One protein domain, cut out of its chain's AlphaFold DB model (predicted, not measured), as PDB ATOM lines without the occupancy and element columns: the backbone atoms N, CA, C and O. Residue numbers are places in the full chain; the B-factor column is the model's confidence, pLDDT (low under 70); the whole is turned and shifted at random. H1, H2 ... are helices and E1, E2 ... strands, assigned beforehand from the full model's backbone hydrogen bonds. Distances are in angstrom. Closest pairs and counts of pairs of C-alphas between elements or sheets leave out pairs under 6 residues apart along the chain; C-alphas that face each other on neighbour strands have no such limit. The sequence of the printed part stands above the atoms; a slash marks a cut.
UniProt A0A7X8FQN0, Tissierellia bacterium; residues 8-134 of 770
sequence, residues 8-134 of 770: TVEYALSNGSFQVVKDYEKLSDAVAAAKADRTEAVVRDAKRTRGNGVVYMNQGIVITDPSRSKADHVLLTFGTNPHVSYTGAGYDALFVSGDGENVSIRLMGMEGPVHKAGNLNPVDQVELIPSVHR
ATOM      1  N   THR A   8     147.437  99.412  91.396       94.25
ATOM      2  CA  THR A   8     148.587 100.162  90.881       94.25
ATOM      3  C   THR A   8     148.832 101.397  91.739       94.25
ATOM      4  O   THR A   8     147.916 102.181  92.004       94.25
ATOM      5  N   VAL A   9     150.081 101.582  92.178       95.56
ATOM      6  CA  VAL A   9     150.541 102.860  92.727       95.56
ATOM      7  C   VAL A   9     150.904 103.767  91.561       95.56
ATOM      8  O   VAL A   9     151.722 103.405  90.712       95.56
ATOM      9  N   GLU A  10     150.305 104.951  91.529       95.44
ATOM     10  CA  GLU A  10     150.505 105.948  90.478       95.44
ATOM     11  C   GLU A  10     150.795 107.320  91.096       95.44
ATOM     12  O   GLU A  10     150.323 107.630  92.189       95.44
ATOM     13  N   TYR A  11     151.534 108.173  90.389       95.56
ATOM     14  CA  TYR A  11     151.594 109.598  90.700       95.56
ATOM     15  C   TYR A  11     150.440 110.320  90.013       95.56
ATOM     16  O   TYR A  11     150.302 110.256  88.790       95.56
ATOM     17  N   ALA A  12     149.626 111.028  90.795       94.88
ATOM     18  CA  ALA A  12     148.627 111.946  90.264       94.88
ATOM     19  C   ALA A  12     149.314 113.218  89.731       94.88
ATOM     20  O   ALA A  12     150.204 113.776  90.378       94.88
ATOM     21  N   LEU A  13     148.919 113.689  88.545       93.62
ATOM     22  CA  LEU A  13     149.546 114.825  87.867       93.62
ATOM     23  C   LEU A  13     148.568 115.991  87.705       93.62
ATOM     24  O   LEU A  13     147.371 115.817  87.511       93.62
ATOM     25  N   SER A  14     149.081 117.224  87.706       91.50
ATOM     26  CA  SER A  14     148.237 118.438  87.674       91.50
ATOM     27  C   SER A  14     147.375 118.622  86.419       91.50
ATOM     28  O   SER A  14     146.437 119.414  86.428       91.50
ATOM     29  N   ASN A  15     147.665 117.882  85.348       89.81
ATOM     30  CA  ASN A  15     146.844 117.821  84.138       89.81
ATOM     31  C   ASN A  15     145.671 116.820  84.252       89.81
ATOM     32  O   ASN A  15     144.968 116.605  83.268       89.81
ATOM     33  N   GLY A  16     145.480 116.195  85.421       88.88
ATOM     34  CA  GLY A  16     144.440 115.201  85.699       88.88
ATOM     35  C   GLY A  16     144.786 113.770  85.278       88.88
ATOM     36  O   GLY A  16     143.952 112.880  85.436       88.88
ATOM     37  N   SER A  17     145.978 113.545  84.718       92.81
ATOM     38  CA  SER A  17     146.455 112.212  84.340       92.81
ATOM     39  C   SER A  17     147.201 111.532  85.485       92.81
ATOM     40  O   SER A  17     147.563 112.165  86.478       92.81
ATOM     41  N   PHE A  18     147.453 110.240  85.317       94.12
ATOM     42  CA  PHE A  18     148.215 109.454  86.267       94.12
ATOM     43  C   PHE A  18     149.419 108.799  85.592       94.12
ATOM     44  O   PHE A  18     149.352 108.405  84.425       94.12
ATOM     45  N   GLN A  19     150.516 108.684  86.335       94.44
ATOM     46  CA  GLN A  19     151.742 108.030  85.893       94.44
ATOM     47  C   GLN A  19     152.017 106.796  86.751       94.44
ATOM     48  O   GLN A  19     152.211 106.916  87.957       94.44
ATOM     49  N   VAL A  20     152.082 105.623  86.117       93.69
ATOM     50  CA  VAL A  20     152.360 104.349  86.793       93.69
ATOM     51  C   VAL A  20     153.720 104.383  87.486       93.69
ATOM     52  O   VAL A  20     154.733 104.717  86.868       93.69
ATOM     53  N   VAL A  21     153.728 104.016  88.768       92.81
ATOM     54  CA  VAL A  21     154.943 103.797  89.561       92.81
ATOM     55  C   VAL A  21     155.226 102.304  89.640       92.81
ATOM     56  O   VAL A  21     156.308 101.863  89.251       92.81
ATOM     57  N   LYS A  22     154.266 101.526  90.155       92.62
ATOM     58  CA  LYS A  22     154.422 100.084  90.360       92.62
ATOM     59  C   LYS A  22     153.082  99.385  90.599       92.62
ATOM     60  O   LYS A  22     152.225  99.915  91.303       92.62
ATOM     61  N   ASP A  23     152.974  98.162  90.094       92.88
ATOM     62  CA  ASP A  23     151.843  97.264  90.317       92.88
ATOM     63  C   ASP A  23     152.039  96.362  91.546       92.88
ATOM     64  O   ASP A  23     153.163  95.983  91.905       92.88
ATOM     65  N   TYR A  24     150.930  96.018  92.198       92.75
ATOM     66  CA  TYR A  24     150.880  95.235  93.427       92.75
ATOM     67  C   TYR A  24     149.739  94.213  93.384       92.75
ATOM     68  O   TYR A  24     148.622  94.508  92.966       92.75
ATOM     69  N   GLU A  25     150.000  93.011  93.901       87.75
ATOM     70  CA  GLU A  25     148.974  91.966  94.049       87.75
ATOM     71  C   GLU A  25     148.064  92.226  95.263       87.75
ATOM     72  O   GLU A  25     146.892  91.859  95.269       87.75
ATOM     73  N   LYS A  26     148.599  92.865  96.314       91.19
ATOM     74  CA  LYS A  26     147.897  93.127  97.579       91.19
ATOM     75  C   LYS A  26     147.675  94.619  97.795       91.19
ATOM     76  O   LYS A  26     148.631  95.395  97.799       91.19
ATOM     77  N   LEU A  27     146.432  94.992  98.101       91.88
ATOM     78  CA  LEU A  27     146.056  96.376  98.405       91.88
ATOM     79  C   LEU A  27     146.852  96.958  99.579       91.88
ATOM     80  O   LEU A  27     147.318  98.092  99.504       91.88
ATOM     81  N   SER A  28     147.053  96.179 100.646       93.81
ATOM     82  CA  SER A  28     147.803  96.617 101.831       93.81
ATOM     83  C   SER A  28     149.222  97.073 101.492       93.81
ATOM     84  O   SER A  28     149.705  98.058 102.050       93.81
ATOM     85  N   ASP A  29     149.871  96.378 100.558       94.81
ATOM     86  CA  ASP A  29     151.255  96.633 100.169       94.81
ATOM     87  C   ASP A  29     151.333  97.875  99.269       94.81
ATOM     88  O   ASP A  29     152.211  98.720  99.459       94.81
ATOM     89  N   ALA A  30     150.366  98.035  98.355       94.56
ATOM     90  CA  ALA A  30     150.214  99.236  97.533       94.56
ATOM     91  C   ALA A  30     149.980 100.486  98.397       94.56
ATOM     92  O   ALA A  30     150.640 101.511  98.225       94.56
ATOM     93  N   VAL A  31     149.079 100.395  99.380       94.88
ATOM     94  CA  VAL A  31     148.755 101.500 100.293       94.88
ATOM     95  C   VAL A  31     149.935 101.836 101.200       94.88
ATOM     96  O   VAL A  31     150.211 103.014 101.421       94.88
ATOM     97  N   ALA A  32     150.661 100.837 101.711       94.44
ATOM     98  CA  ALA A  32     151.875 101.071 102.490       94.44
ATOM     99  C   ALA A  32     152.950 101.800 101.664       94.44
ATOM    100  O   ALA A  32     153.589 102.724 102.172       94.44
ATOM    101  N   ALA A  33     153.109 101.432 100.390       93.81
ATOM    102  CA  ALA A  33     154.029 102.102  99.479       93.81
ATOM    103  C   ALA A  33     153.612 103.554  99.190       93.81
ATOM    104  O   ALA A  33     154.427 104.460  99.357       93.81
ATOM    105  N   ALA A  34     152.341 103.800  98.854       93.88
ATOM    106  CA  ALA A  34     151.827 105.151  98.609       93.88
ATOM    107  C   ALA A  34     151.925 106.060  99.855       93.88
ATOM    108  O   ALA A  34     152.286 107.233  99.742       93.88
ATOM    109  N   LYS A  35     151.678 105.510 101.056       92.06
ATOM    110  CA  LYS A  35     151.862 106.204 102.348       92.06
ATOM    111  C   LYS A  35     153.305 106.638 102.584       92.06
ATOM    112  O   LYS A  35     153.548 107.718 103.121       92.06
ATOM    113  N   ALA A  36     154.262 105.785 102.229       89.88
ATOM    114  CA  ALA A  36     155.680 106.064 102.431       89.88
ATOM    115  C   ALA A  36     156.197 107.179 101.507       89.88
ATOM    116  O   ALA A  36     157.150 107.869 101.869       89.88
ATOM    117  N   ASP A  37     155.563 107.371 100.347       81.31
ATOM    118  CA  ASP A  37     156.068 108.241  99.285       81.31
ATOM    119  C   ASP A  37     156.008 109.749  99.638       81.31
ATOM    120  O   ASP A  37     156.824 110.524  99.161       81.31
ATOM    121  N   ARG A  38     155.142 110.219 100.548       67.62
ATOM    122  CA  ARG A  38     154.972 111.657 100.914       67.62
ATOM    123  C   ARG A  38     154.702 112.633  99.743       67.62
ATOM    124  O   ARG A  38     154.486 113.815 100.002       67.62
ATOM    125  N   THR A  39     154.700 112.177  98.493       69.62
ATOM    126  CA  THR A  39     154.298 112.922  97.292       69.62
ATOM    127  C   THR A  39     152.805 112.695  96.978       69.62
ATOM    128  O   THR A  39     152.063 112.119  97.780       69.62
ATOM    129  N   GLU A  40     152.353 113.118  95.791       85.12
ATOM    130  CA  GLU A  40     151.000 112.915  95.239       85.12
ATOM    131  C   GLU A  40     150.753 111.460  94.763       85.12
ATOM    132  O   GLU A  40     150.062 111.221  93.768       85.12
ATOM    133  N   ALA A  41     151.352 110.480  95.446       94.12
ATOM    134  CA  ALA A  41     151.133 109.061  95.195       94.12
ATOM    135  C   ALA A  41     149.708 108.643  95.591       94.12
ATOM    136  O   ALA A  41     149.197 108.994  96.662       94.12
ATOM    137  N   VAL A  42     149.083 107.850  94.727       96.06
ATOM    138  CA  VAL A  42     147.744 107.285  94.901       96.06
ATOM    139  C   VAL A  42     147.771 105.784  94.655       96.06
ATOM    140  O   VAL A  42     148.666 105.281  93.979       96.06
ATOM    141  N   VAL A  43     146.768 105.070  95.163       96.50
ATOM    142  CA  VAL A  43     146.489 103.687  94.748       96.50
ATOM    143  C   VAL A  43     145.217 103.684  93.923       96.50
ATOM    144  O   VAL A  43     144.195 104.217  94.369       96.50
ATOM    145  N   ARG A  44     145.270 103.069  92.745       94.25
ATOM    146  CA  ARG A  44     144.104 102.819  91.898       94.25
ATOM    147  C   ARG A  44     143.805 101.334  91.821       94.25
ATOM    148  O   ARG A  44     144.719 100.518  91.765       94.25
ATOM    149  N   ASP A  45     142.518 101.020  91.822       91.62
ATOM    150  CA  ASP A  45     141.997  99.669  91.630       91.62
ATOM    151  C   ASP A  45     141.505  99.526  90.185       91.62
ATOM    152  O   ASP A  45     140.609 100.254  89.744       91.62
ATOM    153  N   ALA A  46     142.082  98.576  89.448       83.19
ATOM    154  CA  ALA A  46     141.735  98.317  88.053       83.19
ATOM    155  C   ALA A  46     140.273  97.855  87.875       83.19
ATOM    156  O   ALA A  46     139.672  98.068  86.819       83.19
ATOM    157  N   LYS A  47     139.658  97.273  88.913       82.75
ATOM    158  CA  LYS A  47     138.244  96.856  88.910       82.75
ATOM    159  C   LYS A  47     137.291  98.041  89.026       82.75
ATOM    160  O   LYS A  47     136.119  97.940  88.650       82.75
ATOM    161  N   ARG A  48     137.771  99.186  89.514       84.69
ATOM    162  CA  ARG A  48     136.967 100.391  89.715       84.69
ATOM    163  C   ARG A  48     136.907 101.224  88.435       84.69
ATOM    164  O   ARG A  48     137.586 102.231  88.270       84.69
ATOM    165  N   THR A  49     136.020 100.814  87.533       81.06
ATOM    166  CA  THR A  49     135.866 101.413  86.193       81.06
ATOM    167  C   THR A  49     135.086 102.732  86.165       81.06
ATOM    168  O   THR A  49     135.196 103.484  85.198       81.06
ATOM    169  N   ARG A  50     134.311 103.041  87.216       84.25
ATOM    170  CA  ARG A  50     133.587 104.315  87.366       84.25
ATOM    171  C   ARG A  50     134.464 105.361  88.056       84.25
ATOM    172  O   ARG A  50     134.942 105.130  89.171       84.25
ATOM    173  N   GLY A  51     134.572 106.535  87.440       86.75
ATOM    174  CA  GLY A  51     135.409 107.633  87.909       86.75
ATOM    175  C   GLY A  51     136.895 107.375  87.663       86.75
ATOM    176  O   GLY A  51     137.280 106.683  86.723       86.75
ATOM    177  N   ASN A  52     137.737 107.936  88.522       90.06
ATOM    178  CA  ASN A  52     139.188 107.881  88.406       90.06
ATOM    179  C   ASN A  52     139.810 106.585  88.956       90.06
ATOM    180  O   ASN A  52     140.997 106.357  88.753       90.06
ATOM    181  N   GLY A  53     139.042 105.727  89.629       90.94
ATOM    182  CA  GLY A  53     139.523 104.447  90.165       90.94
ATOM    183  C   GLY A  53     140.411 104.546  91.412       90.94
ATOM    184  O   GLY A  53     140.922 103.525  91.860       90.94
ATOM    185  N   VAL A  54     140.600 105.738  91.986       94.56
ATOM    186  CA  VAL A  54     141.442 105.943  93.174       94.56
ATOM    187  C   VAL A  54     140.754 105.375  94.416       94.56
ATOM    188  O   VAL A  54     139.618 105.733  94.731       94.56
ATOM    189  N   VAL A  55     141.473 104.518  95.140       94.25
ATOM    190  CA  VAL A  55     141.041 103.895  96.403       94.25
ATOM    191  C   VAL A  55     141.874 104.352  97.606       94.25
ATOM    192  O   VAL A  55     141.457 104.203  98.752       94.25
ATOM    193  N   TYR A  56     143.025 104.986  97.368       95.81
ATOM    194  CA  TYR A  56     143.827 105.629  98.409       95.81
ATOM    195  C   TYR A  56     144.581 106.849  97.871       95.81
ATOM    196  O   TYR A  56     145.061 106.836  96.740       95.81
ATOM    197  N   MET A  57     144.732 107.882  98.705       95.31
ATOM    198  CA  MET A  57     145.573 109.055  98.446       95.31
ATOM    199  C   MET A  57     146.122 109.627  99.760       95.31
ATOM    200  O   MET A  57     145.566 109.371 100.828       95.31
ATOM    201  N   ASN A  58     147.192 110.424  99.687       91.62
ATOM    202  CA  ASN A  58     147.756 111.105 100.860       91.62
ATOM    203  C   ASN A  58     146.963 112.363 101.256       91.62
ATOM    204  O   ASN A  58     146.782 112.630 102.442       91.62
ATOM    205  N   GLN A  59     146.483 113.132 100.274       91.75
ATOM    206  CA  GLN A  59     145.748 114.377 100.490       91.75
ATOM    207  C   GLN A  59     144.804 114.655  99.314       91.75
ATOM    208  O   GLN A  59     145.109 114.346  98.162       91.75
ATOM    209  N   GLY A  60     143.648 115.252  99.599       94.00
ATOM    210  CA  GLY A  60     142.651 115.584  98.590       94.00
ATOM    211  C   GLY A  60     141.265 115.774  99.195       94.00
ATOM    212  O   GLY A  60     141.130 116.001 100.400       94.00
ATOM    213  N   ILE A  61     140.240 115.659  98.357       94.62
ATOM    214  CA  ILE A  61     138.836 115.677  98.786       94.62
ATOM    215  C   ILE A  61     138.125 114.393  98.401       94.62
ATOM    216  O   ILE A  61     138.568 113.627  97.549       94.62
ATOM    217  N   VAL A  62     136.975 114.203  99.014       94.88
ATOM    218  CA  VAL A  62     136.067 113.105  98.753       94.88
ATOM    219  C   VAL A  62     134.774 113.667  98.184       94.88
ATOM    220  O   VAL A  62     134.252 114.627  98.732       94.88
ATOM    221  N   ILE A  63     134.243 113.073  97.118       93.88
ATOM    222  CA  ILE A  63     132.889 113.349  96.625       93.88
ATOM    223  C   ILE A  63     131.987 112.201  97.072       93.88
ATOM    224  O   ILE A  63     132.286 111.039  96.795       93.88
ATOM    225  N   THR A  64     130.878 112.496  97.742       91.31
ATOM    226  CA  THR A  64     129.909 111.465  98.141       91.31
ATOM    227  C   THR A  64     129.204 110.877  96.913       91.31
ATOM    228  O   THR A  64     128.706 111.611  96.062       91.31
ATOM    229  N   ASP A  65     129.139 109.550  96.786       85.81
ATOM    230  CA  ASP A  65     128.469 108.886  95.660       85.81
ATOM    231  C   ASP A  65     127.829 107.538  96.058       85.81
ATOM    232  O   ASP A  65     128.304 106.464  95.667       85.81
ATOM    233  N   PRO A  66     126.701 107.571  96.786       72.19
ATOM    234  CA  PRO A  66     125.981 106.367  97.194       72.19
ATOM    235  C   PRO A  66     125.338 105.628  96.008       72.19
ATOM    236  O   PRO A  66     124.992 104.453  96.112       72.19
ATOM    237  N   SER A  67     125.240 106.253  94.826       66.19
ATOM    238  CA  SER A  67     124.664 105.604  93.641       66.19
ATOM    239  C   SER A  67     125.501 104.417  93.143       66.19
ATOM    240  O   SER A  67     124.986 103.547  92.439       66.19
ATOM    241  N   ARG A  68     126.784 104.339  93.531       66.62
ATOM    242  CA  ARG A  68     127.647 103.173  93.283       66.62
ATOM    243  C   ARG A  68     127.157 101.917  94.000       66.62
ATOM    244  O   ARG A  68     127.394 100.818  93.506       66.62
ATOM    245  N   SER A  69     126.420 102.077  95.099       56.69
ATOM    246  CA  SER A  69     125.867 100.984  95.898       56.69
ATOM    247  C   SER A  69     124.371 100.752  95.733       56.69
ATOM    248  O   SER A  69     123.820  99.901  96.428       56.69
ATOM    249  N   LYS A  70     123.711 101.464  94.807       62.97
ATOM    250  CA  LYS A  70     122.239 101.547  94.738       62.97
ATOM    251  C   LYS A  70     121.612 101.983  96.075       62.97
ATOM    252  O   LYS A  70     120.456 101.660  96.331       62.97
ATOM    253  N   ALA A  71     122.377 102.663  96.929       58.88
ATOM    254  CA  ALA A  71     121.869 103.277  98.144       58.88
ATOM    255  C   ALA A  71     121.436 104.717  97.851       58.88
ATOM    256  O   ALA A  71     122.003 105.381  96.980       58.88
ATOM    257  N   ASP A  72     120.477 105.214  98.628       60.88
ATOM    258  CA  ASP A  72     119.994 106.595  98.503       60.88
ATOM    259  C   ASP A  72     120.921 107.600  99.221       60.88
ATOM    260  O   ASP A  72     120.888 108.801  98.957       60.88
ATOM    261  N   HIS A  73     121.783 107.123 100.128       70.06
ATOM    262  CA  HIS A  73     122.637 107.958 100.976       70.06
ATOM    263  C   HIS A  73     123.929 107.250 101.413       70.06
ATOM    264  O   HIS A  73     124.002 106.023 101.462       70.06
ATOM    265  N   VAL A  74     124.946 108.043 101.759       69.81
ATOM    266  CA  VAL A  74     126.185 107.590 102.409       69.81
ATOM    267  C   VAL A  74     125.996 107.678 103.919       69.81
ATOM    268  O   VAL A  74     125.667 108.747 104.439       69.81
ATOM    269  N   LEU A  75     126.203 106.564 104.623       68.62
ATOM    270  CA  LEU A  75     126.141 106.507 106.084       68.62
ATOM    271  C   LEU A  75     127.469 106.958 106.701       68.62
ATOM    272  O   LEU A  75     128.545 106.515 106.297       68.62
ATOM    273  N   LEU A  76     127.378 107.811 107.718       66.81
ATOM    274  CA  LEU A  76     128.511 108.407 108.421       66.81
ATOM    275  C   LEU A  76     128.339 108.193 109.931       66.81
ATOM    276  O   LEU A  76     127.254 108.455 110.457       66.81
ATOM    277  N   THR A  77     129.397 107.777 110.635       61.41
ATOM    278  CA  THR A  77     129.382 107.612 112.105       61.41
ATOM    279  C   THR A  77     130.631 108.210 112.740       61.41
ATOM    280  O   THR A  77     131.717 108.121 112.168       61.41
ATOM    281  N   PHE A  78     130.498 108.759 113.954       58.22
ATOM    282  CA  PHE A  78     131.630 109.296 114.725       58.22
ATOM    283  C   PHE A  78     131.892 108.611 116.039       58.22
ATOM    284  O   PHE A  78     130.970 108.230 116.756       58.22
ATOM    285  N   GLY A  79     133.179 108.619 116.388       49.28
ATOM    286  CA  GLY A  79     133.668 108.348 117.729       49.28
ATOM    287  C   GLY A  79     133.342 106.946 118.238       49.28
ATOM    288  O   GLY A  79     133.017 106.030 117.488       49.28
ATOM    289  N   THR A  80     133.456 106.781 119.553       40.72
ATOM    290  CA  THR A  80     133.214 105.515 120.263       40.72
ATOM    291  C   THR A  80     131.742 105.287 120.618       40.72
ATOM    292  O   THR A  80     131.406 104.226 121.141       40.72
ATOM    293  N   ASN A  81     130.858 106.252 120.331       48.66
ATOM    294  CA  ASN A  81     129.413 106.148 120.526       48.66
ATOM    295  C   ASN A  81     128.720 106.344 119.164       48.66
ATOM    296  O   ASN A  81     128.695 107.469 118.667       48.66
ATOM    297  N   PRO A  82     128.217 105.281 118.513       50.69
ATOM    298  CA  PRO A  82     127.923 105.310 117.087       50.69
ATOM    299  C   PRO A  82     126.659 106.126 116.783       50.69
ATOM    300  O   PRO A  82     125.542 105.609 116.749       50.69
ATOM    301  N   HIS A  83     126.817 107.424 116.536       58.12
ATOM    302  CA  HIS A  83     125.762 108.244 115.950       58.12
ATOM    303  C   HIS A  83     125.818 108.148 114.434       58.12
ATOM    304  O   HIS A  83     126.668 108.769 113.807       58.12
ATOM    305  N   VAL A  84     124.887 107.395 113.852       66.31
ATOM    306  CA  VAL A  84     124.737 107.307 112.398       66.31
ATOM    307  C   VAL A  84     123.943 108.526 111.901       66.31
ATOM    308  O   VAL A  84     122.756 108.657 112.226       66.31
ATOM    309  N   SER A  85     124.566 109.427 111.137       76.38
ATOM    310  CA  SER A  85     123.848 110.334 110.218       76.38
ATOM    311  C   SER A  85     124.154 109.925 108.778       76.38
ATOM    312  O   SER A  85     124.796 108.907 108.519       76.38
ATOM    313  N   TYR A  86     123.604 110.670 107.834       83.06
ATOM    314  CA  TYR A  86     123.613 110.322 106.430       83.06
ATOM    315  C   TYR A  86     123.697 111.579 105.573       83.06
ATOM    316  O   TYR A  86     123.215 112.650 105.960       83.06
ATOM    317  N   THR A  87     124.316 111.429 104.408       87.81
ATOM    318  CA  THR A  87     124.431 112.483 103.402       87.81
ATOM    319  C   THR A  87     124.089 111.953 102.012       87.81
ATOM    320  O   THR A  87     124.319 110.780 101.715       87.81
ATOM    321  N   GLY A  88     123.519 112.806 101.164       86.75
ATOM    322  CA  GLY A  88     123.222 112.488  99.768       86.75
ATOM    323  C   GLY A  88     124.464 112.444  98.867       86.75
ATOM    324  O   GLY A  88     125.606 112.590  99.311       86.75
ATOM    325  N   ALA A  89     124.230 112.251  97.571       88.56
ATOM    326  CA  ALA A  89     125.265 112.245  96.538       88.56
ATOM    327  C   ALA A  89     125.739 113.661  96.160       88.56
ATOM    328  O   ALA A  89     124.957 114.611  96.174       88.56
ATOM    329  N   GLY A  90     126.986 113.764  95.707       90.94
ATOM    330  CA  GLY A  90     127.508 114.925  94.996       90.94
ATOM    331  C   GLY A  90     128.029 116.056  95.879       90.94
ATOM    332  O   GLY A  90     128.114 117.175  95.388       90.94
ATOM    333  N   TYR A  91     128.381 115.796  97.138       92.94
ATOM    334  CA  TYR A  91     128.952 116.805  98.036       92.94
ATOM    335  C   TYR A  91     130.433 116.538  98.293       92.94
ATOM    336  O   TYR A  91     130.831 115.377  98.421       92.94
ATOM    337  N   ASP A  92     131.243 117.598  98.366       94.38
ATOM    338  CA  ASP A  92     132.647 117.487  98.746       94.38
ATOM    339  C   ASP A  92     132.838 117.407 100.263       94.38
ATOM    340  O   ASP A  92     132.168 118.071 101.049       94.38
ATOM    341  N   ALA A  93     133.803 116.592 100.668       94.69
ATOM    342  CA  ALA A  93     134.251 116.417 102.038       94.69
ATOM    343  C   ALA A  93     135.782 116.363 102.075       94.69
ATOM    344  O   ALA A  93     136.429 115.972 101.102       94.69
ATOM    345  N   LEU A  94     136.384 116.705 103.210       95.25
ATOM    346  CA  LEU A  94     137.826 116.538 103.381       95.25
ATOM    347  C   LEU A  94     138.156 115.053 103.492       95.25
ATOM    348  O   LEU A  94     137.542 114.355 104.300       95.25
ATOM    349  N   PHE A  95     139.164 114.585 102.762       95.06
ATOM    350  CA  PHE A  95     139.776 113.293 103.054       95.06
ATOM    351  C   PHE A  95     140.627 113.400 104.322       95.06
ATOM    352  O   PHE A  95     141.530 114.231 104.392       95.06
ATOM    353  N   VAL A  96     140.341 112.560 105.317       94.19
ATOM    354  CA  VAL A  96     141.071 112.541 106.593       94.19
ATOM    355  C   VAL A  96     142.081 111.401 106.613       94.19
ATOM    356  O   VAL A  96     143.244 111.604 106.955       94.19
ATOM    357  N   SER A  97     141.648 110.191 106.257       93.38
ATOM    358  CA  SER A  97     142.503 109.004 106.233       93.38
ATOM    359  C   SER A  97     141.859 107.857 105.451       93.38
ATOM    360  O   SER A  97     140.664 107.881 105.155       93.38
ATOM    361  N   GLY A  98     142.650 106.828 105.139       93.62
ATOM    362  CA  GLY A  98     142.156 105.592 104.541       93.62
ATOM    363  C   GLY A  98     143.202 104.480 104.497       93.62
ATOM    364  O   GLY A  98     144.396 104.696 104.755       93.62
ATOM    365  N   ASP A  99     142.745 103.274 104.183       93.62
ATOM    366  CA  ASP A  99     143.570 102.066 104.050       93.62
ATOM    367  C   ASP A  99     143.355 101.319 102.723       93.62
ATOM    368  O   ASP A  99     143.895 100.232 102.546       93.62
ATOM    369  N   GLY A 100     142.617 101.926 101.789       91.50
ATOM    370  CA  GLY A 100     142.254 101.333 100.506       91.50
ATOM    371  C   GLY A 100     140.841 100.751 100.481       91.50
ATOM    372  O   GLY A 100     140.224 100.763  99.426       91.50
ATOM    373  N   GLU A 101     140.292 100.307 101.615       90.31
ATOM    374  CA  GLU A 101     138.903  99.819 101.715       90.31
ATOM    375  C   GLU A 101     138.038 100.768 102.549       90.31
ATOM    376  O   GLU A 101     136.900 101.091 102.194       90.31
ATOM    377  N   ASN A 102     138.602 101.237 103.660       91.12
ATOM    378  CA  ASN A 102     138.015 102.187 104.583       91.12
ATOM    379  C   ASN A 102     138.515 103.598 104.277       91.12
ATOM    380  O   ASN A 102     139.682 103.826 103.944       91.12
ATOM    381  N   VAL A 103     137.623 104.566 104.461       92.00
ATOM    382  CA  VAL A 103     137.907 105.989 104.295       92.00
ATOM    383  C   VAL A 103     137.245 106.767 105.423       92.00
ATOM    384  O   VAL A 103     136.097 106.503 105.773       92.00
ATOM    385  N   SER A 104     137.974 107.724 105.993       92.25
ATOM    386  CA  SER A 104     137.441 108.705 106.936       92.25
ATOM    387  C   SER A 104     137.397 110.079 106.292       92.25
ATOM    388  O   SER A 104     138.337 110.480 105.599       92.25
ATOM    389  N   ILE A 105     136.305 110.800 106.535       92.81
ATOM    390  CA  ILE A 105     136.044 112.107 105.935       92.81
ATOM    391  C   ILE A 105     135.611 113.134 106.976       92.81
ATOM    392  O   ILE A 105     135.118 112.760 108.042       92.81
ATOM    393  N   ARG A 106     135.741 114.423 106.638       91.81
ATOM    394  CA  ARG A 106     135.162 115.536 107.404       91.81
ATOM    395  C   ARG A 106     134.146 116.319 106.561       91.81
ATOM    396  O   ARG A 106     134.494 116.781 105.477       91.81
ATOM    397  N   LEU A 107     132.916 116.481 107.057       91.00
ATOM    398  CA  LEU A 107     131.792 117.111 106.342       91.00
ATOM    399  C   LEU A 107     130.773 117.754 107.303       91.00
ATOM    400  O   LEU A 107     130.075 117.055 108.010       91.00
ATOM    401  N   MET A 108     130.577 119.069 107.297       89.12
ATOM    402  CA  MET A 108     129.497 119.731 108.066       89.12
ATOM    403  C   MET A 108     129.341 119.302 109.543       89.12
ATOM    404  O   MET A 108     128.272 118.882 109.983       89.12
ATOM    405  N   GLY A 109     130.430 119.419 110.306       83.19
ATOM    406  CA  GLY A 109     130.525 119.113 111.737       83.19
ATOM    407  C   GLY A 109     130.902 117.658 112.028       83.19
ATOM    408  O   GLY A 109     131.325 117.334 113.132       83.19
ATOM    409  N   MET A 110     130.784 116.790 111.029       84.31
ATOM    410  CA  MET A 110     131.099 115.370 111.094       84.31
ATOM    411  C   MET A 110     132.580 115.101 110.767       84.31
ATOM    412  O   MET A 110     133.067 115.640 109.778       84.31
ATOM    413  N   GLU A 111     133.279 114.239 111.523       87.62
ATOM    414  CA  GLU A 111     134.621 113.706 111.186       87.62
ATOM    415  C   GLU A 111     134.810 112.241 111.605       87.62
ATOM    416  O   GLU A 111     134.921 111.949 112.797       87.62
ATOM    417  N   GLY A 112     134.907 111.316 110.648       86.50
ATOM    418  CA  GLY A 112     135.062 109.890 110.955       86.50
ATOM    419  C   GLY A 112     134.868 108.964 109.757       86.50
ATOM    420  O   GLY A 112     134.794 109.443 108.621       86.50
ATOM    421  N   PRO A 113     134.821 107.639 109.992       87.62
ATOM    422  CA  PRO A 113     134.752 106.646 108.929       87.62
ATOM    423  C   PRO A 113     133.412 106.674 108.184       87.62
ATOM    424  O   PRO A 113     132.336 106.818 108.773       87.62
ATOM    425  N   VAL A 114     133.483 106.457 106.873       87.00
ATOM    426  CA  VAL A 114     132.329 106.098 106.046       87.00
ATOM    427  C   VAL A 114     131.916 104.667 106.388       87.00
ATOM    428  O   VAL A 114     132.754 103.772 106.503       87.00
ATOM    429  N   HIS A 115     130.618 104.436 106.575       82.19
ATOM    430  CA  HIS A 115     130.105 103.120 106.942       82.19
ATOM    431  C   HIS A 115     129.883 102.226 105.738       82.19
ATOM    432  O   HIS A 115     129.499 102.682 104.667       82.19
ATOM    433  N   LYS A 116     130.061 100.921 105.943       78.31
ATOM    434  CA  LYS A 116     129.732  99.906 104.944       78.31
ATOM    435  C   LYS A 116     128.230  99.941 104.617       78.31
ATOM    436  O   LYS A 116     127.411  99.878 105.532       78.31
ATOM    437  N   ALA A 117     127.877  99.988 103.334       70.38
ATOM    438  CA  ALA A 117     126.497  99.897 102.856       70.38
ATOM    439  C   ALA A 117     126.308  98.609 102.043       70.38
ATOM    440  O   ALA A 117     126.858  98.448 100.950       70.38
ATOM    441  N   GLY A 118     125.538  97.666 102.593       71.81
ATOM    442  CA  GLY A 118     125.363  96.343 101.994       71.81
ATOM    443  C   GLY A 118     126.697  95.601 101.847       71.81
ATOM    444  O   GLY A 118     127.444  95.447 102.813       71.81
ATOM    445  N   ASN A 119     126.999  95.145 100.630       71.00
ATOM    446  CA  ASN A 119     128.208  94.367 100.336       71.00
ATOM    447  C   ASN A 119     129.415  95.211  99.903       71.00
ATOM    448  O   ASN A 119     130.499  94.652  99.764       71.00
ATOM    449  N   LEU A 120     129.251  96.520  99.697       72.44
ATOM    450  CA  LEU A 120     130.306  97.387  99.164       72.44
ATOM    451  C   LEU A 120     131.177  97.975 100.262       72.44
ATOM    452  O   LEU A 120     130.686  98.245 101.360       72.44
ATOM    453  N   ASN A 121     132.455  98.190  99.958       82.38
ATOM    454  CA  ASN A 121     133.382  98.790 100.904       82.38
ATOM    455  C   ASN A 121     133.093 100.295 101.051       82.38
ATOM    456  O   ASN A 121     132.536 100.919 100.143       82.38
ATOM    457  N   PRO A 122     133.433 100.917 102.192       87.00
ATOM    458  CA  PRO A 122     133.275 102.358 102.383       87.00
ATOM    459  C   PRO A 122     133.859 103.219 101.255       87.00
ATOM    460  O   PRO A 122     133.211 104.167 100.814       87.00
ATOM    461  N   VAL A 123     135.041 102.862 100.742       88.81
ATOM    462  CA  VAL A 123     135.691 103.573  99.630       88.81
ATOM    463  C   VAL A 123     134.856 103.563  98.341       88.81
ATOM    464  O   VAL A 123     134.962 104.488  97.538       88.81
ATOM    465  N   ASP A 124     133.993 102.564  98.138       85.88
ATOM    466  CA  ASP A 124     133.165 102.428  96.932       85.88
ATOM    467  C   ASP A 124     131.959 103.368  96.930       85.88
ATOM    468  O   ASP A 124     131.325 103.550  95.894       85.88
ATOM    469  N   GLN A 125     131.633 103.972  98.073       86.94
ATOM    470  CA  GLN A 125     130.521 104.919  98.221       86.94
ATOM    471  C   GLN A 125     130.944 106.370  97.998       86.94
ATOM    472  O   GLN A 125     130.146 107.294  98.173       86.94
ATOM    473  N   VAL A 126     132.208 106.591  97.655       90.44
ATOM    474  CA  VAL A 126     132.776 107.919  97.486       90.44
ATOM    475  C   VAL A 126     133.764 107.940  96.337       90.44
ATOM    476  O   VAL A 126     134.290 106.900  95.977       90.44
ATOM    477  N   GLU A 127     134.065 109.106  95.783       93.50
ATOM    478  CA  GLU A 127     135.163 109.317  94.837       93.50
ATOM    479  C   GLU A 127     136.288 110.106  95.508       93.50
ATOM    480  O   GLU A 127     136.050 111.193  96.031       93.50
ATOM    481  N   LEU A 128     137.514 109.577  95.486       94.94
ATOM    482  CA  LEU A 128     138.690 110.266  96.019       94.94
ATOM    483  C   LEU A 128     139.335 111.117  94.926       94.94
ATOM    484  O   LEU A 128     139.722 110.592  93.884       94.94
ATOM    485  N   ILE A 129     139.474 112.422  95.154       94.31
ATOM    486  CA  ILE A 129     140.103 113.350  94.212       94.31
ATOM    487  C   ILE A 129     141.414 113.884  94.808       94.31
ATOM    488  O   ILE A 129     141.360 114.673  95.758       94.31
ATOM    489  N   PRO A 130     142.580 113.505  94.245       94.94
ATOM    490  CA  PRO A 130     143.884 113.964  94.723       94.94
ATOM    491  C   PRO A 130     144.032 115.487  94.677       94.94
ATOM    492  O   PRO A 130     143.549 116.141  93.749       94.94
ATOM    493  N   SER A 131     144.749 116.059  95.648       93.00
ATOM    494  CA  SER A 131     144.961 117.510  95.758       93.00
ATOM    495  C   SER A 131     145.536 118.146  94.491       93.00
ATOM    496  O   SER A 131     145.065 119.201  94.053       93.00
ATOM    497  N   VAL A 132     146.514 117.489  93.863       92.69
ATOM    498  CA  VAL A 132     147.187 117.980  92.652       92.69
ATOM    499  C   VAL A 132     146.263 118.130  91.443       92.69
ATOM    500  O   VAL A 132     146.546 118.955  90.574       92.69
ATOM    501  N   HIS A 133     145.124 117.431  91.407       92.75
ATOM    502  CA  HIS A 133     144.117 117.580  90.350       92.75
ATOM    503  C   HIS A 133     143.312 118.884  90.461       92.75
ATOM    504  O   HIS A 133     142.463 119.145  89.613       92.75
ATOM    505  N   ARG A 134     143.585 119.713  91.482       84.12
ATOM    506  CA  ARG A 134     142.945 121.017  91.719       84.12
ATOM    507  C   ARG A 134     141.413 120.945  91.623       84.12
ATOM    508  O   ARG A 134     140.825 121.647  90.797       84.12
TER     509      ARG A 134
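Overview. This is residues 8 to 134 of the 770 residues of a protein of Tissierellia bacterium (UniProt A0A7X8FQN0). Two strongly twisted sheets meet partly face to face with their strands crossed: a sheet of four strands, E2 E1 E3 E4, with H1 over one face, and a sheet of five, E10 E9 E8 E5 E11, which also curls. At the far end from H1 the strand hairpin of E6 and E7 packs on E10 through E6, and the two short helices H2 and H3 sit together near the five-strand sheet. The printed part has 127 residues with three named helices and eleven named strands, in the order E1 E2 H1 E3 E4 E5 H2 E6 E7 E8 E9 E10 H3 E11, and the three sheets are antiparallel. The class is mixed, helices and strands, and the whole is compact, with a radius of gyration of the C-alphas of 14.0 A and spans of 39 by 27 by 26 A.

Along the chain. Find C-alpha 8 at (148.587, 100.162, 90.881); from there E1 runs through residues 8 to 12. E2, residues 18 to 24, follows and measures 16.1 A from first to last C-alpha. H1, residues 27 to 37, begins at C-alpha 27, (146.056, 96.376, 98.405), and is 15.5 A long. Next come E3, residues 41 to 45, and E4, residues 54 to 57. E5, residues 60 to 64, leads to H2, residues 66 to 69. E6, residues 74 to 78, and E7, residues 83 to 87, come after it. E8, residues 92 to 98, is 16.3 A long; E9, residues 103 to 107, and E10, residues 110 to 113, follow. H3, residues 122 to 125, is joined by a tight link, with 0 residues between them, to E11, residues 126 to 130, which ends at C-alpha 130, (143.884, 113.964, 94.723).

Arrangement. Start at E1, an inner strand between E2 and E3: N 11 and O 19 are 2.8 A apart, and N 10 and O 42 are 3.0 A apart. E4 is the edge strand beside E3, with N 55 and O 43 at 2.8 A. H1 is on this sheet, which gives two layers, at a height over the sheet of 7.9 A; it lies over E1 and E3 and runs along the strands, at 1 degree to E3 on the local plane. E2, H1 and E3 form a split strand-helix-strand unit, with E1 between its two strands and a right-handed crossover. The two larger sheets form a sandwich, two sheets face to face, with best planes 37 degrees apart; the closest C-alphas of E4 and E11, those of Val 54 and Leu 128, are 5.9 A apart. In the five-strand sheet N 63 of E5 and O 127 of E11 are 2.8 A apart, and N 93 of E8 and O 62 of E5 are 2.8 A apart. E8, E9 and E10 make a meander, each strand the antiparallel neighbour of the one before, with N 104 and O 97 at 2.8 A and N 105 and O 112 at 2.9 A. Look next at the hairpin of E6 and E7, where N 74 and O 87 are 2.8 A apart; the closest C-alphas of E6 and E10, those of Phe 78 and Gly 112, are 5.1 A apart. H2 and H3 touch, the C-alphas of Pro 66 and Gln 125 being 4.9 A apart. H3 is on the five-strand sheet at a height of 7.2 A, only just over none of its strands, with 2 of its C-alphas falling on E9; H2 only grazes that sheet. In H1 every O i to N i+4 pair is within hydrogen-bond range, while H2 and H3 are too short for such a pair.

Size, cuts and confidence. The C-alphas farthest apart, those of Asn 15 and Asn 81, are 42.0 A apart. The printed part has no cut and no long link; E3 to E4 and E10 to H3 are short links, and the others are tight. The mean pLDDT of the printed part is 85.3, and it is under 70 at residues 38 to 39, 67 to 72 and 74 to 84.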